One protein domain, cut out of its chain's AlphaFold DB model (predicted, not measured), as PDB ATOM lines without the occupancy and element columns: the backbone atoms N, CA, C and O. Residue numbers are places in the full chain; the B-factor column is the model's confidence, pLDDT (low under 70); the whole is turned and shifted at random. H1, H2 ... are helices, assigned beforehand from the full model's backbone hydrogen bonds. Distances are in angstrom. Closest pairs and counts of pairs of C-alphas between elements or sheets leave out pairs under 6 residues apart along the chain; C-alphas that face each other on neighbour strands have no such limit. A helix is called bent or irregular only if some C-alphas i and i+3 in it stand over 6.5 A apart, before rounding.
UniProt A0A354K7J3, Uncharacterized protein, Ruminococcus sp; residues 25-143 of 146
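AT A GLANCE: This is residues 25 to 143 of the 146 residues of an uncharacterized protein of Ruminococcus sp (UniProt A0A354K7J3). The long helix H3 lies side by side with both H1 and H5, the three centres making a triangle with H3 at its corner, and H5 is also part of a small three-helix bundle with H6 and H7; H4 packs on residues 35 to 42 of H1 and comes near H5 and H6. The short H2 sits across one end of H1. The printed part has 119 residues with seven named helices, H1 to H7 in chain order, and no named strand; the class is all helix. It is compact, with a radius of gyration of the C-alphas of 14.1 A and spans of 43 by 37 by 21 A.

HOW THE PARTS SIT: Start at H3, residues 59 to 78. It touches H1, residues 25 to 42, opposite ways at a shallow tilt of 22 degrees; the closest C-alphas, those of Gly 31 and Leu 71, are 6.4 A apart. H3 also touches H5, residues 98 to 110, the same way at a shallow tilt of 22 degrees, closest at C-alphas 65 and 100, 5.7 A apart. From H5 move to H6, residues 114 to 124: the two form a helical hairpin, with C-alphas 105 and 120 closest at 5.9 A. H6 and H7, residues 132 to 142, form another, closest at C-alphas 124 and 132, 5.4 A apart. H5, H6 and H7 are an up and down bundle, each running against the one before; H5 touches H7 with residues 105 to 110 alone, closest at C-alphas 109 and 139, 4.1 A apart. H4, residues 87 to 95, touches residues 35 to 42 of H1 alone, closest at C-alphas 39 and 89, 5.0 A apart, and is close but not clearly touching to H5 and H6. H2, residues 44 to 50, and H1 only just touch, with 3 pairs of C-alphas within 8 A, only at the corner by their link; the closest C-alphas, 40 and 46, are 6.7 A apart, and the lines are about perpendicular at 77 degrees. Among the pairs apart are H1 and H5, and H3 and H6. In H1, H3, H5 and H7 every O i to N i+4 pair is within hydrogen-bond range; H6 has 5 of 7, H2 1 of 3 with 3 of 4 O i to N i+3 pairs, and H4 0 of 5 with 3 of 6.

IN THESE COORDINATES: Find C-alpha 59 at (29.536, 42.684, 340.798); from there H3 runs 28.4 A to C-alpha 78. H1 begins at C-alpha 25, (53.107, 33.183, 322.348), and is 25.3 A long; H5 is 18.3 A. H7 ends at C-alpha 142, (37.092, 21.757, 314.160). Three helices are irregular: C-alphas 45 and 48 of H2 are 7.3 A apart, 91 and 94 of H4 7.8 A, and 115 and 118 of H6 7.2 A.

THE WHOLE: The two C-alphas farthest apart, those of His 52 and Gly 141, are 43.0 A apart. The printed part has no cut and no long link. Its mean pLDDT is 93.2; look at residues 55 to 56 for the values under 70.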
ATOM      1  N   SER A  25      52.603  33.377 320.978       96.81
ATOM      2  CA  SER A  25      53.107  33.183 322.348       96.81
ATOM      3  C   SER A  25      52.562  34.207 323.347       96.81
ATOM      4  O   SER A  25      52.207  33.840 324.460       96.81
ATOM      5  N   THR A  26      52.487  35.484 322.957       97.12
ATOM      6  CA  THR A  26      51.954  36.545 323.819       97.12
ATOM      7  C   THR A  26      50.449  36.389 324.002       97.12
ATOM      8  O   THR A  26      49.960  36.520 325.118       97.12
ATOM      9  N   LEU A  27      49.717  36.051 322.937       97.00
ATOM     10  CA  LEU A  27      48.283  35.768 323.019       97.00
ATOM     11  C   LEU A  27      47.996  34.570 323.934       97.00
ATOM     12  O   LEU A  27      47.109  34.656 324.777       97.00
ATOM     13  N   THR A  28      48.788  33.498 323.841       97.44
ATOM     14  CA  THR A  28      48.687  32.346 324.748       97.44
ATOM     15  C   THR A  28      48.967  32.736 326.197       97.44
ATOM     16  O   THR A  28      48.204  32.367 327.082       97.44
ATOM     17  N   GLU A  29      50.015  33.522 326.467       97.75
ATOM     18  CA  GLU A  29      50.344  33.959 327.830       97.75
ATOM     19  C   GLU A  29      49.235  34.823 328.449       97.75
ATOM     20  O   GLU A  29      48.881  34.641 329.619       97.75
ATOM     21  N   VAL A  30      48.667  35.740 327.660       97.00
ATOM     22  CA  VAL A  30      47.534  36.579 328.071       97.00
ATOM     23  C   VAL A  30      46.294  35.719 328.313       97.00
ATOM     24  O   VAL A  30      45.683  35.836 329.375       97.00
ATOM     25  N   GLY A  31      45.957  34.822 327.383       97.94
ATOM     26  CA  GLY A  31      44.812  33.919 327.496       97.94
ATOM     27  C   GLY A  31      44.907  32.995 328.711       97.94
ATOM     28  O   GLY A  31      43.978  32.939 329.511       97.94
ATOM     29  N   ASP A  32      46.054  32.352 328.933       98.38
ATOM     30  CA  ASP A  32      46.275  31.492 330.101       98.38
ATOM     31  C   ASP A  32      46.249  32.280 331.417       98.38
ATOM     32  O   ASP A  32      45.818  31.768 332.454       98.38
ATOM     33  N   SER A  33      46.714  33.530 331.408       98.00
ATOM     34  CA  SER A  33      46.630  34.402 332.584       98.00
ATOM     35  C   SER A  33      45.188  34.790 332.891       98.00
ATOM     36  O   SER A  33      44.790  34.743 334.055       98.00
ATOM     37  N   LEU A  34      44.392  35.087 331.862       97.44
ATOM     38  CA  LEU A  34      42.963  35.352 331.998       97.44
ATOM     39  C   LEU A  34      42.209  34.111 332.493       97.44
ATOM     40  O   LEU A  34      41.444  34.211 333.445       97.44
ATOM     41  N   ILE A  35      42.498  32.927 331.945       98.25
ATOM     42  CA  ILE A  35      41.926  31.651 332.403       98.25
ATOM     43  C   ILE A  35      42.229  31.401 333.884       98.25
ATOM     44  O   ILE A  35      41.335  31.034 334.648       98.25
ATOM     45  N   ARG A  36      43.475  31.619 334.323       97.25
ATOM     46  CA  ARG A  36      43.843  31.485 335.742       97.25
ATOM     47  C   ARG A  36      43.084  32.469 336.628       97.25
ATOM     48  O   ARG A  36      42.664  32.080 337.715       97.25
ATOM     49  N   GLN A  37      42.905  33.709 336.172       95.12
ATOM     50  CA  GLN A  37      42.162  34.719 336.920       95.12
ATOM     51  C   GLN A  37      40.680  34.349 337.040       95.12
ATOM     52  O   GLN A  37      40.155  34.356 338.152       95.12
ATOM     53  N   ILE A  38      40.040  33.930 335.940       95.50
ATOM     54  CA  ILE A  38      38.659  33.432 335.951       95.50
ATOM     55  C   ILE A  38      38.553  32.271 336.938       95.50
ATOM     56  O   ILE A  38      37.729  32.326 337.844       95.50
ATOM     57  N   ALA A  39      39.410  31.252 336.829       95.06
ATOM     58  CA  ALA A  39      39.386  30.096 337.726       95.06
ATOM     59  C   ALA A  39      39.504  30.496 339.207       95.06
ATOM     60  O   ALA A  39      38.769  29.973 340.048       95.06
ATOM     61  N   PHE A  40      40.397  31.440 339.517       93.00
ATOM     62  CA  PHE A  40      40.599  31.953 340.869       93.00
ATOM     63  C   PHE A  40      39.363  32.685 341.401       93.00
ATOM     64  O   PHE A  40      38.912  32.381 342.506       93.00
ATOM     65  N   ASP A  41      38.798  33.603 340.613       91.25
ATOM     66  CA  ASP A  41      37.606  34.375 340.983       91.25
ATOM     67  C   ASP A  41      36.342  33.509 341.032       91.25
ATOM     68  O   ASP A  41      35.384  33.834 341.739       91.25
ATOM     69  N   SER A  42      36.346  32.380 340.326       90.44
ATOM     70  CA  SER A  42      35.252  31.411 340.255       90.44
ATOM     71  C   SER A  42      35.136  30.525 341.496       90.44
ATOM     72  O   SER A  42      34.037  30.102 341.842       90.44
ATOM     73  N   ASP A  43      36.243  30.287 342.195       90.69
ATOM     74  CA  ASP A  43      36.299  29.390 343.347       90.69
ATOM     75  C   ASP A  43      35.638  30.009 344.604       90.69
ATOM     76  O   ASP A  43      36.113  31.035 345.115       90.69
ATOM     77  N   PRO A  44      34.592  29.373 345.174       83.50
ATOM     78  CA  PRO A  44      33.977  29.768 346.443       83.50
ATOM     79  C   PRO A  44      34.944  29.949 347.615       83.50
ATOM     80  O   PRO A  44      34.707  30.792 348.486       83.50
ATOM     81  N   ALA A  45      36.040  29.192 347.652       86.94
ATOM     82  CA  ALA A  45      37.054  29.303 348.693       86.94
ATOM     83  C   ALA A  45      37.791  30.652 348.651       86.94
ATOM     84  O   ALA A  45      38.207  31.159 349.697       86.94
ATOM     85  N   ASN A  46      37.886  31.278 347.474       86.50
ATOM     86  CA  ASN A  46      38.590  32.545 347.275       86.50
ATOM     87  C   ASN A  46      37.698  33.774 347.490       86.50
ATOM     88  O   ASN A  46      38.200  34.897 347.528       86.50
ATOM     89  N   TYR A  47      36.394  33.600 347.730       78.25
ATOM     90  CA  TYR A  47      35.444  34.720 347.851       78.25
ATOM     91  C   TYR A  47      35.850  35.747 348.907       78.25
ATOM     92  O   TYR A  47      35.672  36.947 348.718       78.25
ATOM     93  N   ARG A  48      36.433  35.296 350.024       73.38
ATOM     94  CA  ARG A  48      36.897  36.201 351.085       73.38
ATOM     95  C   ARG A  48      38.108  37.029 350.672       73.38
ATOM     96  O   ARG A  48      38.263  38.138 351.172       73.38
ATOM     97  N   LEU A  49      38.949  36.503 349.784       79.81
ATOM     98  CA  LEU A  49      40.122  37.213 349.276       79.81
ATOM     99  C   LEU A  49      39.693  38.356 348.351       79.81
ATOM    100  O   LEU A  49      40.281  39.431 348.417       79.81
ATOM    101  N   ASN A  50      38.600  38.173 347.602       74.25
ATOM    102  CA  ASN A  50      38.143  39.130 346.586       74.25
ATOM    103  C   ASN A  50      36.940  39.974 347.030       74.25
ATOM    104  O   ASN A  50      36.441  40.798 346.273       74.25
ATOM    105  N   ALA A  51      36.491  39.832 348.280       72.00
ATOM    106  CA  ALA A  51      35.346  40.576 348.811       72.00
ATOM    107  C   ALA A  51      35.530  42.106 348.777       72.00
ATOM    108  O   ALA A  51      34.551  42.835 348.753       72.00
ATOM    109  N   HIS A  52      36.777  42.589 348.771       75.12
ATOM    110  CA  HIS A  52      37.111  44.013 348.652       75.12
ATOM    111  C   HIS A  52      37.114  44.531 347.201       75.12
ATOM    112  O   HIS A  52      37.278  45.727 346.981       75.12
ATOM    113  N   ILE A  53      37.020  43.623 346.225       75.31
ATOM    114  CA  ILE A  53      36.931  43.922 344.790       75.31
ATOM    115  C   ILE A  53      35.453  43.992 344.380       75.31
ATOM    116  O   ILE A  53      35.073  44.829 343.565       75.31
ATOM    117  N   PHE A  54      34.615  43.140 344.981       79.69
ATOM    118  CA  PHE A  54      33.184  43.024 344.702       79.69
ATOM    119  C   PHE A  54      32.358  43.639 345.837       79.69
ATOM    120  O   PHE A  54      31.882  42.941 346.735       79.69
ATOM    121  N   ASP A  55      32.202  44.963 345.802       67.56
ATOM    122  CA  ASP A  55      31.528  45.732 346.857       67.56
ATOM    123  C   ASP A  55      30.004  45.496 346.902       67.56
ATOM    124  O   ASP A  55      29.366  45.744 347.932       67.56
ATOM    125  N   ARG A  56      29.387  45.037 345.801       69.00
ATOM    126  CA  ARG A  56      27.935  44.819 345.701       69.00
ATOM    127  C   ARG A  56      27.580  43.409 345.244       69.00
ATOM    128  O   ARG A  56      28.331  42.700 344.577       69.00
ATOM    129  N   LYS A  57      26.354  43.010 345.590       70.31
ATOM    130  CA  LYS A  57      25.748  41.766 345.104       70.31
ATOM    131  C   LYS A  57      25.622  41.831 343.576       70.31
ATOM    132  O   LYS A  57      24.938  42.718 343.077       70.31
ATOM    133  N   GLY A  58      26.230  40.874 342.879       78.06
ATOM    134  CA  GLY A  58      26.215  40.779 341.413       78.06
ATOM    135  C   GLY A  58      27.477  41.315 340.726       78.06
ATOM    136  O   GLY A  58      27.748  40.902 339.606       78.06
ATOM    137  N   ASP A  59      28.305  42.125 341.399       84.19
ATOM    138  CA  ASP A  59      29.536  42.684 340.798       84.19
ATOM    139  C   ASP A  59      30.513  41.582 340.364       84.19
ATOM    140  O   ASP A  59      31.211  41.699 339.362       84.19
ATOM    141  N   ARG A  60      30.544  40.476 341.113       86.25
ATOM    142  CA  ARG A  60      31.365  39.313 340.776       86.25
ATOM    143  C   ARG A  60      30.884  38.601 339.516       86.25
ATOM    144  O   ARG A  60      31.709  38.185 338.715       86.25
ATOM    145  N   GLU A  61      29.574  38.423 339.372       88.81
ATOM    146  CA  GLU A  61      28.993  37.760 338.196       88.81
ATOM    147  C   GLU A  61      29.274  38.598 336.946       88.81
ATOM    148  O   GLU A  61      29.824  38.072 335.986       88.81
ATOM    149  N   GLN A  62      29.061  39.916 337.026       90.75
ATOM    150  CA  GLN A  62      29.389  40.857 335.948       90.75
ATOM    151  C   GLN A  62      30.883  40.858 335.602       90.75
ATOM    152  O   GLN A  62      31.258  40.916 334.434       90.75
ATOM    153  N   ALA A  63      31.761  40.775 336.604       90.88
ATOM    154  CA  ALA A  63      33.194  40.690 336.352       90.88
ATOM    155  C   ALA A  63      33.591  39.378 335.662       90.88
ATOM    156  O   ALA A  63      34.422  39.405 334.757       90.88
ATOM    157  N   LEU A  64      33.006  38.245 336.064       93.81
ATOM    158  CA  LEU A  64      33.245  36.961 335.404       93.81
ATOM    159  C   LEU A  64      32.740  36.984 333.958       93.81
ATOM    160  O   LEU A  64      33.484  36.578 333.068       93.81
ATOM    161  N   GLU A  65      31.542  37.513 333.710       95.62
ATOM    162  CA  GLU A  65      31.001  37.714 332.357       95.62
ATOM    163  C   GLU A  65      31.954  38.559 331.503       95.62
ATOM    164  O   GLU A  65      32.313  38.156 330.398       95.62
ATOM    165  N   ALA A  66      32.460  39.674 332.035       95.75
ATOM    166  CA  ALA A  66      33.410  40.530 331.327       95.75
ATOM    167  C   ALA A  66      34.752  39.825 331.032       95.75
ATOM    168  O   ALA A  66      35.331  40.014 329.960       95.75
ATOM    169  N   MET A  67      35.253  38.985 331.945       96.94
ATOM    170  CA  MET A  67      36.456  38.180 331.699       96.94
ATOM    171  C   MET A  67      36.229  37.112 330.631       96.94
ATOM    172  O   MET A  67      37.081  36.927 329.762       96.94
ATOM    173  N   PHE A  68      35.096  36.406 330.690       97.94
ATOM    174  CA  PHE A  68      34.718  35.435 329.667       97.94
ATOM    175  C   PHE A  68      34.556  36.110 328.311       97.94
ATOM    176  O   PHE A  68      35.055  35.586 327.320       97.94
ATOM    177  N   TYR A  69      33.956  37.299 328.268       97.62
ATOM    178  CA  TYR A  69      33.860  38.098 327.055       97.62
ATOM    179  C   TYR A  69      35.246  38.429 326.483       97.62
ATOM    180  O   TYR A  69      35.504  38.131 325.320       97.62
ATOM    181  N   ALA A  70      36.181  38.926 327.300       97.94
ATOM    182  CA  ALA A  70      37.550  39.191 326.853       97.94
ATOM    183  C   ALA A  70      38.263  37.927 326.329       97.94
ATOM    184  O   ALA A  70      38.975  37.988 325.325       97.94
ATOM    185  N   LEU A  71      38.056  36.772 326.971       98.25
ATOM    186  CA  LEU A  71      38.634  35.496 326.542       98.25
ATOM    187  C   LEU A  71      38.035  35.014 325.213       98.25
ATOM    188  O   LEU A  71      38.770  34.572 324.329       98.25
ATOM    189  N   THR A  72      36.721  35.146 325.049       97.56
ATOM    190  CA  THR A  72      36.010  34.844 323.802       97.56
ATOM    191  C   THR A  72      36.462  35.767 322.674       97.56
ATOM    192  O   THR A  72      36.731  35.287 321.576       97.56
ATOM    193  N   THR A  73      36.651  37.063 322.935       97.62
ATOM    194  CA  THR A  73      37.221  38.006 321.960       97.62
ATOM    195  C   THR A  73      38.635  37.605 321.548       97.62
ATOM    196  O   THR A  73      38.941  37.590 320.356       97.62
ATOM    197  N   LEU A  74      39.488  37.206 322.500       97.44
ATOM    198  CA  LEU A  74      40.827  36.696 322.190       97.44
ATOM    199  C   LEU A  74      40.755  35.502 321.229       97.44
ATOM    200  O   LEU A  74      41.471  35.474 320.229       97.44
ATOM    201  N   VAL A  75      39.892  34.527 321.521       96.62
ATOM    202  CA  VAL A  75      39.723  33.335 320.682       96.62
ATOM    203  C   VAL A  75      39.171  33.693 319.303       96.62
ATOM    204  O   VAL A  75      39.713  33.228 318.305       96.62
ATOM    205  N   ASN A  76      38.159  34.553 319.227       95.31
ATOM    206  CA  ASN A  76      37.483  34.882 317.972       95.31
ATOM    207  C   ASN A  76      38.340  35.720 317.026       95.31
ATOM    208  O   ASN A  76      38.306  35.508 315.816       95.31
ATOM    209  N   CYS A  77      39.106  36.672 317.558       96.31
ATOM    210  CA  CYS A  77      39.925  37.561 316.740       96.31
ATOM    211  C   CYS A  77      41.262  36.934 316.331       96.31
ATOM    212  O   CYS A  77      41.822  37.337 315.311       96.31
ATOM    213  N   HIS A  78      41.771  35.962 317.100       94.94
ATOM    214  CA  HIS A  78      43.131  35.435 316.914       94.94
ATOM    215  C   HIS A  78      43.228  33.923 316.717       94.94
ATOM    216  O   HIS A  78      44.344  33.422 316.584       94.94
ATOM    217  N   ASP A  79      42.103  33.202 316.709       90.44
ATOM    218  CA  ASP A  79      42.033  31.740 316.548       90.44
ATOM    219  C   ASP A  79      43.004  30.998 317.484       90.44
ATOM    220  O   ASP A  79      43.822  30.175 317.079       90.44
ATOM    221  N   ALA A  80      42.975  31.373 318.765       92.12
ATOM    222  CA  ALA A  80      43.972  30.938 319.744       92.12
ATOM    223  C   ALA A  80      43.507  29.782 320.642       92.12
ATOM    224  O   ALA A  80      44.279  29.343 321.492       92.12
ATOM    225  N   ALA A  81      42.264  29.305 320.500       93.94
ATOM    226  CA  ALA A  81      41.668  28.327 321.416       93.94
ATOM    227  C   ALA A  81      42.492  27.034 321.543       93.94
ATOM    228  O   ALA A  81      42.615  26.496 322.639       93.94
ATOM    229  N   ASP A  82      43.099  26.571 320.447       91.75
ATOM    230  CA  ASP A  82      43.949  25.374 320.394       91.75
ATOM    231  C   ASP A  82      45.194  25.459 321.298       91.75
ATOM    232  O   ASP A  82      45.742  24.439 321.718       91.75
ATOM    233  N   ALA A  83      45.647  26.676 321.598       94.19
ATOM    234  CA  ALA A  83      46.864  26.941 322.351       94.19
ATOM    235  C   ALA A  83      46.620  27.226 323.838       94.19
ATOM    236  O   ALA A  83      47.589  27.325 324.590       94.19
ATOM    237  N   LEU A  84      45.364  27.388 324.261       97.69
ATOM    238  CA  LEU A  84      45.013  27.771 325.628       97.69
ATOM    239  C   LEU A  84      44.755  26.559 326.523       97.69
ATOM    240  O   LEU A  84      44.194  25.543 326.107       97.69
ATOM    241  N   ASN A  85      45.108  26.684 327.802       97.12
ATOM    242  CA  ASN A  85      44.847  25.648 328.791       97.12
ATOM    243  C   ASN A  85      43.560  25.925 329.578       97.12
ATOM    244  O   ASN A  85      43.599  26.566 330.626       97.12
ATOM    245  N   PHE A  86      42.432  25.369 329.130       97.56
ATOM    246  CA  PHE A  86      41.126  25.531 329.787       97.56
ATOM    247  C   PHE A  86      40.898  24.655 331.027       97.56
ATOM    248  O   PHE A  86      39.911  24.858 331.738       97.56
ATOM    249  N   ALA A  87      41.795  23.712 331.339       97.06
ATOM    250  CA  ALA A  87      41.639  22.814 332.487       97.06
ATOM    251  C   ALA A  87      41.328  23.528 333.827       97.06
ATOM    252  O   ALA A  87      40.517  22.995 334.588       97.06
ATOM    253  N   PRO A  88      41.885  24.721 334.134       97.44
ATOM    254  CA  PRO A  88      41.563  25.451 335.360       97.44
ATOM    255  C   PRO A  88      40.100  25.904 335.481       97.44
ATOM    256  O   PRO A  88      39.635  26.099 336.601       97.44
ATOM    257  N   LEU A  89      39.368  26.076 334.374       96.88
ATOM    258  CA  LEU A  89      37.983  26.569 334.411       96.88
ATOM    259  C   LEU A  89      36.970  25.484 334.784       96.88
ATOM    260  O   LEU A  89      35.896  25.801 335.298       96.88
ATOM    261  N   LEU A  90      37.293  24.219 334.509       96.44
ATOM    262  CA  LEU A  90      36.342  23.108 334.581       96.44
ATOM    263  C   LEU A  90      35.856  22.783 336.005       96.44
ATOM    264  O   LEU A  90      34.655  22.568 336.165       96.44
ATOM    265  N   PRO A  91      36.712  22.765 337.052       95.25
ATOM    266  CA  PRO A  91      36.290  22.355 338.396       95.25
ATOM    267  C   PRO A  91      35.184  23.222 339.006       95.25
ATOM    268  O   PRO A  91      34.412  22.737 339.825       95.25
ATOM    269  N   ASN A  92      35.107  24.495 338.608       91.25
ATOM    270  CA  ASN A  92      34.150  25.461 339.145       91.25
ATOM    271  C   ASN A  92      32.957  25.699 338.211       91.25
ATOM    272  O   ASN A  92      32.180  26.622 338.455       91.25
ATOM    273  N   ALA A  93      32.780  24.890 337.162       93.62
ATOM    274  CA  ALA A  93      31.750  25.140 336.157       93.62
ATOM    275  C   ALA A  93      30.329  25.183 336.726       93.62
ATOM    276  O   ALA A  93      29.512  25.985 336.275       93.62
ATOM    277  N   ASP A  94      30.055  24.414 337.781       91.88
ATOM    278  CA  ASP A  94      28.771  24.430 338.490       91.88
ATOM    279  C   ASP A  94      28.440  25.780 339.151       91.88
ATOM    280  O   ASP A  94      27.276  26.058 339.440       91.88
ATOM    281  N   SER A  95      29.443  26.636 339.362       89.12
ATOM    282  CA  SER A  95      29.271  27.985 339.911       89.12
ATOM    283  C   SER A  95      28.937  29.046 338.856       89.12
ATOM    284  O   SER A  95      28.554  30.158 339.222       89.12
ATOM    285  N   TYR A  96      29.069  28.723 337.565       93.94
ATOM    286  CA  TYR A  96      28.798  29.655 336.474       93.94
ATOM    287  C   TYR A  96      27.303  29.845 336.262       93.94
ATOM    288  O   TYR A  96      26.522  28.887 336.305       93.94
ATOM    289  N   ASN A  97      26.924  31.098 336.006       94.69
ATOM    290  CA  ASN A  97      25.607  31.438 335.489       94.69
ATOM    291  C   ASN A  97      25.485  31.009 334.014       94.69
ATOM    292  O   ASN A  97      26.424  30.450 333.437       94.69
ATOM    293  N   GLN A  98      24.317  31.233 333.410       96.44
ATOM    294  CA  GLN A  98      24.057  30.790 332.040       96.44
ATOM    295  C   GLN A  98      25.044  31.405 331.033       96.44
ATOM    296  O   GLN A  98      25.565  30.672 330.204       96.44
ATOM    297  N   GLU A  99      25.349  32.700 331.138       96.56
ATOM    298  CA  GLU A  99      26.194  33.433 330.181       96.56
ATOM    299  C   GLU A  99      27.673  33.016 330.256       96.56
ATOM    300  O   GLU A  99      28.312  32.730 329.240       96.56
ATOM    301  N   CYS A 100      28.205  32.860 331.472       97.00
ATOM    302  CA  CYS A 100      29.539  32.294 331.680       97.00
ATOM    303  C   CYS A 100      29.612  30.832 331.209       97.00
ATOM    304  O   CYS A 100      30.625  30.402 330.658       97.00
ATOM    305  N   THR A 101      28.539  30.060 331.416       97.75
ATOM    306  CA  THR A 101      28.470  28.663 330.966       97.75
ATOM    307  C   THR A 101      28.468  28.583 329.445       97.75
ATOM    308  O   THR A 101      29.257  27.834 328.886       97.75
ATOM    309  N   GLU A 102      27.643  29.383 328.776       98.19
ATOM    310  CA  GLU A 102      27.601  29.486 327.317       98.19
ATOM    311  C   GLU A 102      28.978  29.835 326.740       98.19
ATOM    312  O   GLU A 102      29.478  29.132 325.861       98.19
ATOM    313  N   SER A 103      29.640  30.844 327.314       97.94
ATOM    314  CA  SER A 103      30.990  31.251 326.910       97.94
ATOM    315  C   SER A 103      32.013  30.128 327.092       97.94
ATOM    316  O   SER A 103      32.803  29.865 326.187       97.94
ATOM    317  N   LEU A 104      31.997  29.425 328.231       98.31
ATOM    318  CA  LEU A 104      32.872  28.272 328.456       98.31
ATOM    319  C   LEU A 104      32.639  27.183 327.404       98.31
ATOM    320  O   LEU A 104      33.602  26.675 326.837       98.31
ATOM    321  N   LEU A 105      31.383  26.812 327.153       98.44
ATOM    322  CA  LEU A 105      31.041  25.762 326.193       98.44
ATOM    323  C   LEU A 105      31.511  26.117 324.782       98.44
ATOM    324  O   LEU A 105      32.119  25.278 324.116       98.44
ATOM    325  N   TYR A 106      31.295  27.365 324.369       98.12
ATOM    326  CA  TYR A 106      31.791  27.891 323.105       98.12
ATOM    327  C   TYR A 106      33.322  27.814 323.013       98.12
ATOM    328  O   TYR A 106      33.856  27.228 322.073       98.12
ATOM    329  N   LEU A 107      34.038  28.314 324.026       98.19
ATOM    330  CA  LEU A 107      35.503  28.275 324.083       98.19
ATOM    331  C   LEU A 107      36.051  26.845 323.994       98.19
ATOM    332  O   LEU A 107      37.003  26.597 323.254       98.19
ATOM    333  N   LEU A 108      35.439  25.895 324.714       98.12
ATOM    334  CA  LEU A 108      35.818  24.482 324.657       98.12
ATOM    335  C   LEU A 108      35.558  23.887 323.271       98.12
ATOM    336  O   LEU A 108      36.389  23.127 322.771       98.12
ATOM    337  N   ALA A 109      34.451  24.256 322.623       97.69
ATOM    338  CA  ALA A 109      34.145  23.819 321.268       97.69
ATOM    339  C   ALA A 109      35.178  24.335 320.255       97.69
ATOM    340  O   ALA A 109      35.666  23.566 319.426       97.69
ATOM    341  N   CYS A 110      35.607  25.594 320.385       97.19
ATOM    342  CA  CYS A 110      36.620  26.195 319.518       97.19
ATOM    343  C   CYS A 110      37.978  25.473 319.541       97.19
ATOM    344  O   CYS A 110      38.756  25.635 318.605       97.19
ATOM    345  N   THR A 111      38.267  24.661 320.563       96.00
ATOM    346  CA  THR A 111      39.527  23.900 320.635       96.00
ATOM    347  C   THR A 111      39.592  22.724 319.657       96.00
ATOM    348  O   THR A 111      40.682  22.243 319.365       96.00
ATOM    349  N   GLY A 112      38.443  22.204 319.202       95.81
ATOM    350  CA  GLY A 112      38.374  20.949 318.442       95.81
ATOM    351  C   GLY A 112      38.767  19.693 319.240       95.81
ATOM    352  O   GLY A 112      38.853  18.598 318.679       95.81
ATOM    353  N   ASP A 113      39.001  19.805 320.552       95.94
ATOM    354  CA  ASP A 113      39.438  18.694 321.391       95.94
ATOM    355  C   ASP A 113      38.254  17.844 321.866       95.94
ATOM    356  O   ASP A 113      37.532  18.181 322.808       95.94
ATOM    357  N   ARG A 114      38.094  16.669 321.248       95.94
ATOM    358  CA  ARG A 114      37.014  15.707 321.542       95.94
ATOM    359  C   ARG A 114      36.948  15.262 323.002       95.94
ATOM    360  O   ARG A 114      35.909  14.754 323.420       95.94
ATOM    361  N   ARG A 115      38.003  15.462 323.800       96.06
ATOM    362  CA  ARG A 115      37.973  15.181 325.245       96.06
ATOM    363  C   ARG A 115      36.963  16.053 325.995       96.06
ATOM    364  O   ARG A 115      36.509  15.633 327.055       96.06
ATOM    365  N   TYR A 116      36.577  17.211 325.452       97.19
ATOM    366  CA  TYR A 116      35.573  18.084 326.063       97.19
ATOM    367  C   TYR A 116      34.122  17.703 325.750       97.19
ATOM    368  O   TYR A 116      33.231  18.219 326.417       97.19
ATOM    369  N   LEU A 117      33.857  16.777 324.820       97.00
ATOM    370  CA  LEU A 117      32.485  16.399 324.446       97.00
ATOM    371  C   LEU A 117      31.604  15.996 325.642       97.00
ATOM    372  O   LEU A 117      30.557  16.618 325.820       97.00
ATOM    373  N   PRO A 118      32.019  15.059 326.525       97.06
ATOM    374  CA  PRO A 118      31.174  14.666 327.655       97.06
ATOM    375  C   PRO A 118      30.909  15.831 328.611       97.06
ATOM    376  O   PRO A 118      29.839  15.935 329.206       97.06
ATOM    377  N   PHE A 119      31.894  16.723 328.754       97.81
ATOM    378  CA  PHE A 119      31.779  17.899 329.602       97.81
ATOM    379  C   PHE A 119      30.785  18.911 329.020       97.81
ATOM    380  O   PHE A 119      29.966  19.444 329.768       97.81
ATOM    381  N   ILE A 120      30.825  19.150 327.705       97.94
ATOM    382  CA  ILE A 120      29.897  20.047 327.007       97.94
ATOM    383  C   ILE A 120      28.458  19.555 327.163       97.94
ATOM    384  O   ILE A 120      27.601  20.309 327.621       97.94
ATOM    385  N   GLU A 121      28.209  18.280 326.857       96.25
ATOM    386  CA  GLU A 121      26.879  17.668 326.948       96.25
ATOM    387  C   GLU A 121      26.307  17.756 328.370       96.25
ATOM    388  O   GLU A 121      25.166  18.180 328.570       96.25
ATOM    389  N   GLN A 122      27.113  17.398 329.375       96.56
ATOM    390  CA  GLN A 122      26.691  17.423 330.774       96.56
ATOM    391  C   GLN A 122      26.434  18.850 331.273       96.56
ATOM    392  O   GLN A 122      25.465  19.091 331.996       96.56
ATOM    393  N   THR A 123      27.306  19.792 330.919       97.44
ATOM    394  CA  THR A 123      27.255  21.153 331.460       97.44
ATOM    395  C   THR A 123      26.134  21.966 330.812       97.44
ATOM    396  O   THR A 123      25.428  22.682 331.521       97.44
ATOM    397  N   ALA A 124      25.901  21.806 329.503       96.62
ATOM    398  CA  ALA A 124      24.791  22.448 328.795       96.62
ATOM    399  C   ALA A 124      23.423  22.045 329.372       96.62
ATOM    400  O   ALA A 124      22.551  22.892 329.547       96.62
ATOM    401  N   ALA A 125      23.259  20.778 329.776       95.38
ATOM    402  CA  ALA A 125      22.008  20.256 330.335       95.38
ATOM    403  C   ALA A 125      21.534  20.967 331.621       95.38
ATOM    404  O   ALA A 125      20.375  20.824 332.015       95.38
ATOM    405  N   ARG A 126      22.403  21.746 332.281       96.06
ATOM    406  CA  ARG A 126      22.040  22.578 333.440       96.06
ATOM    407  C   ARG A 126      21.109  23.737 333.070       96.06
ATOM    408  O   ARG A 126      20.368  24.203 333.935       96.06
ATOM    409  N   PHE A 127      21.133  24.190 331.816       96.06
ATOM    410  CA  PHE A 127      20.377  25.347 331.345       96.06
ATOM    411  C   PHE A 127      19.529  24.971 330.121       96.06
ATOM    412  O   PHE A 127      20.083  24.740 329.051       96.06
ATOM    413  N   PRO A 128      18.185  24.975 330.220       93.56
ATOM    414  CA  PRO A 128      17.307  24.600 329.105       93.56
ATOM    415  C   PRO A 128      17.454  25.452 327.835       93.56
ATOM    416  O   PRO A 128      16.986  25.041 326.780       93.56
ATOM    417  N   ALA A 129      18.034  26.649 327.951       95.75
ATOM    418  CA  ALA A 129      18.263  27.555 326.833       95.75
ATOM    419  C   ALA A 129      19.527  27.223 326.020       95.75
ATOM    420  O   ALA A 129      19.661  27.732 324.914       95.75
ATOM    421  N   LEU A 130      20.444  26.410 326.556       96.00
ATOM    422  CA  LEU A 130      21.695  26.073 325.884       96.00
ATOM    423  C   LEU A 130      21.514  24.817 325.032       96.00
ATOM    424  O   LEU A 130      21.159  23.755 325.548       96.00
ATOM    425  N   ASP A 131      21.799  24.926 323.734       94.81
ATOM    426  CA  ASP A 131      21.774  23.781 322.830       94.81
ATOM    427  C   ASP A 131      23.141  23.084 322.801       94.81
ATOM    428  O   ASP A 131      24.083  23.501 322.127       94.81
ATOM    429  N   ALA A 132      23.246  21.970 323.529       95.44
ATOM    430  CA  ALA A 132      24.442  21.128 323.533       95.44
ATOM    431  C   ALA A 132      24.850  20.661 322.123       95.44
ATOM    432  O   ALA A 132      26.038  20.420 321.878       95.44
ATOM    433  N   ALA A 133      23.886  20.511 321.207       96.75
ATOM    434  CA  ALA A 133      24.146  20.051 319.850       96.75
ATOM    435  C   ALA A 133      24.929  21.090 319.038       96.75
ATOM    436  O   ALA A 133      25.792  20.693 318.257       96.75
ATOM    437  N   GLU A 134      24.692  22.387 319.255       97.19
ATOM    438  CA  GLU A 134      25.425  23.461 318.572       97.19
ATOM    439  C   GLU A 134      26.911  23.442 318.955       97.19
ATOM    440  O   GLU A 134      27.775  23.353 318.082       97.19
ATOM    441  N   PHE A 135      27.222  23.408 320.255       97.62
ATOM    442  CA  PHE A 135      28.610  23.335 320.736       97.62
ATOM    443  C   PHE A 135      29.307  22.037 320.316       97.62
ATOM    444  O   PHE A 135      30.481  22.036 319.947       97.62
ATOM    445  N   THR A 136      28.582  20.917 320.345       97.69
ATOM    446  CA  THR A 136      29.104  19.617 319.908       97.69
ATOM    447  C   THR A 136      29.419  19.619 318.413       97.69
ATOM    448  O   THR A 136      30.472  19.124 318.007       97.69
ATOM    449  N   ALA A 137      28.534  20.185 317.589       97.00
ATOM    450  CA  ALA A 137      28.743  20.297 316.151       97.00
ATOM    451  C   ALA A 137      29.944  21.194 315.822       97.00
ATOM    452  O   ALA A 137      30.773  20.800 315.002       97.00
ATOM    453  N   GLU A 138      30.076  22.341 316.496       96.44
ATOM    454  CA  GLU A 138      31.228  23.240 316.345       96.44
ATOM    455  C   GLU A 138      32.541  22.527 316.703       96.44
ATOM    456  O   GLU A 138      33.494  22.538 315.920       96.44
ATOM    457  N   LEU A 139      32.573  21.819 317.839       97.25
ATOM    458  CA  LEU A 139      33.743  21.051 318.267       97.25
ATOM    459  C   LEU A 139      34.134  20.002 317.227       97.25
ATOM    460  O   LEU A 139      35.296  19.906 316.826       97.25
ATOM    461  N   LEU A 140      33.167  19.199 316.783       96.19
ATOM    462  CA  LEU A 140      33.406  18.135 315.810       96.19
ATOM    463  C   LEU A 140      33.807  18.680 314.438       96.19
ATOM    464  O   LEU A 140      34.590  18.026 313.751       96.19
ATOM    465  N   GLY A 141      33.306  19.857 314.053       94.88
ATOM    466  CA  GLY A 141      33.681  20.542 312.817       94.88
ATOM    467  C   GLY A 141      35.133  21.025 312.809       94.88
ATOM    468  O   GLY A 141      35.750  21.067 311.747       94.88
ATOM    469  N   ARG A 142      35.690  21.341 313.984       92.56
ATOM    470  CA  ARG A 142      37.092  21.757 314.160       92.56
ATOM    471  C   ARG A 142      38.051  20.610 314.451       92.56
ATOM    472  O   ARG A 142      39.252  20.761 314.245       92.56
ATOM    473  N   ALA A 143      37.547  19.481 314.942       90.19
ATOM    474  CA  ALA A 143      38.375  18.328 315.256       90.19
ATOM    475  C   ALA A 143      39.061  17.795 313.988       90.19
ATOM    476  O   ALA A 143      38.386  17.370 313.046       90.19
TER     477      ALA A 143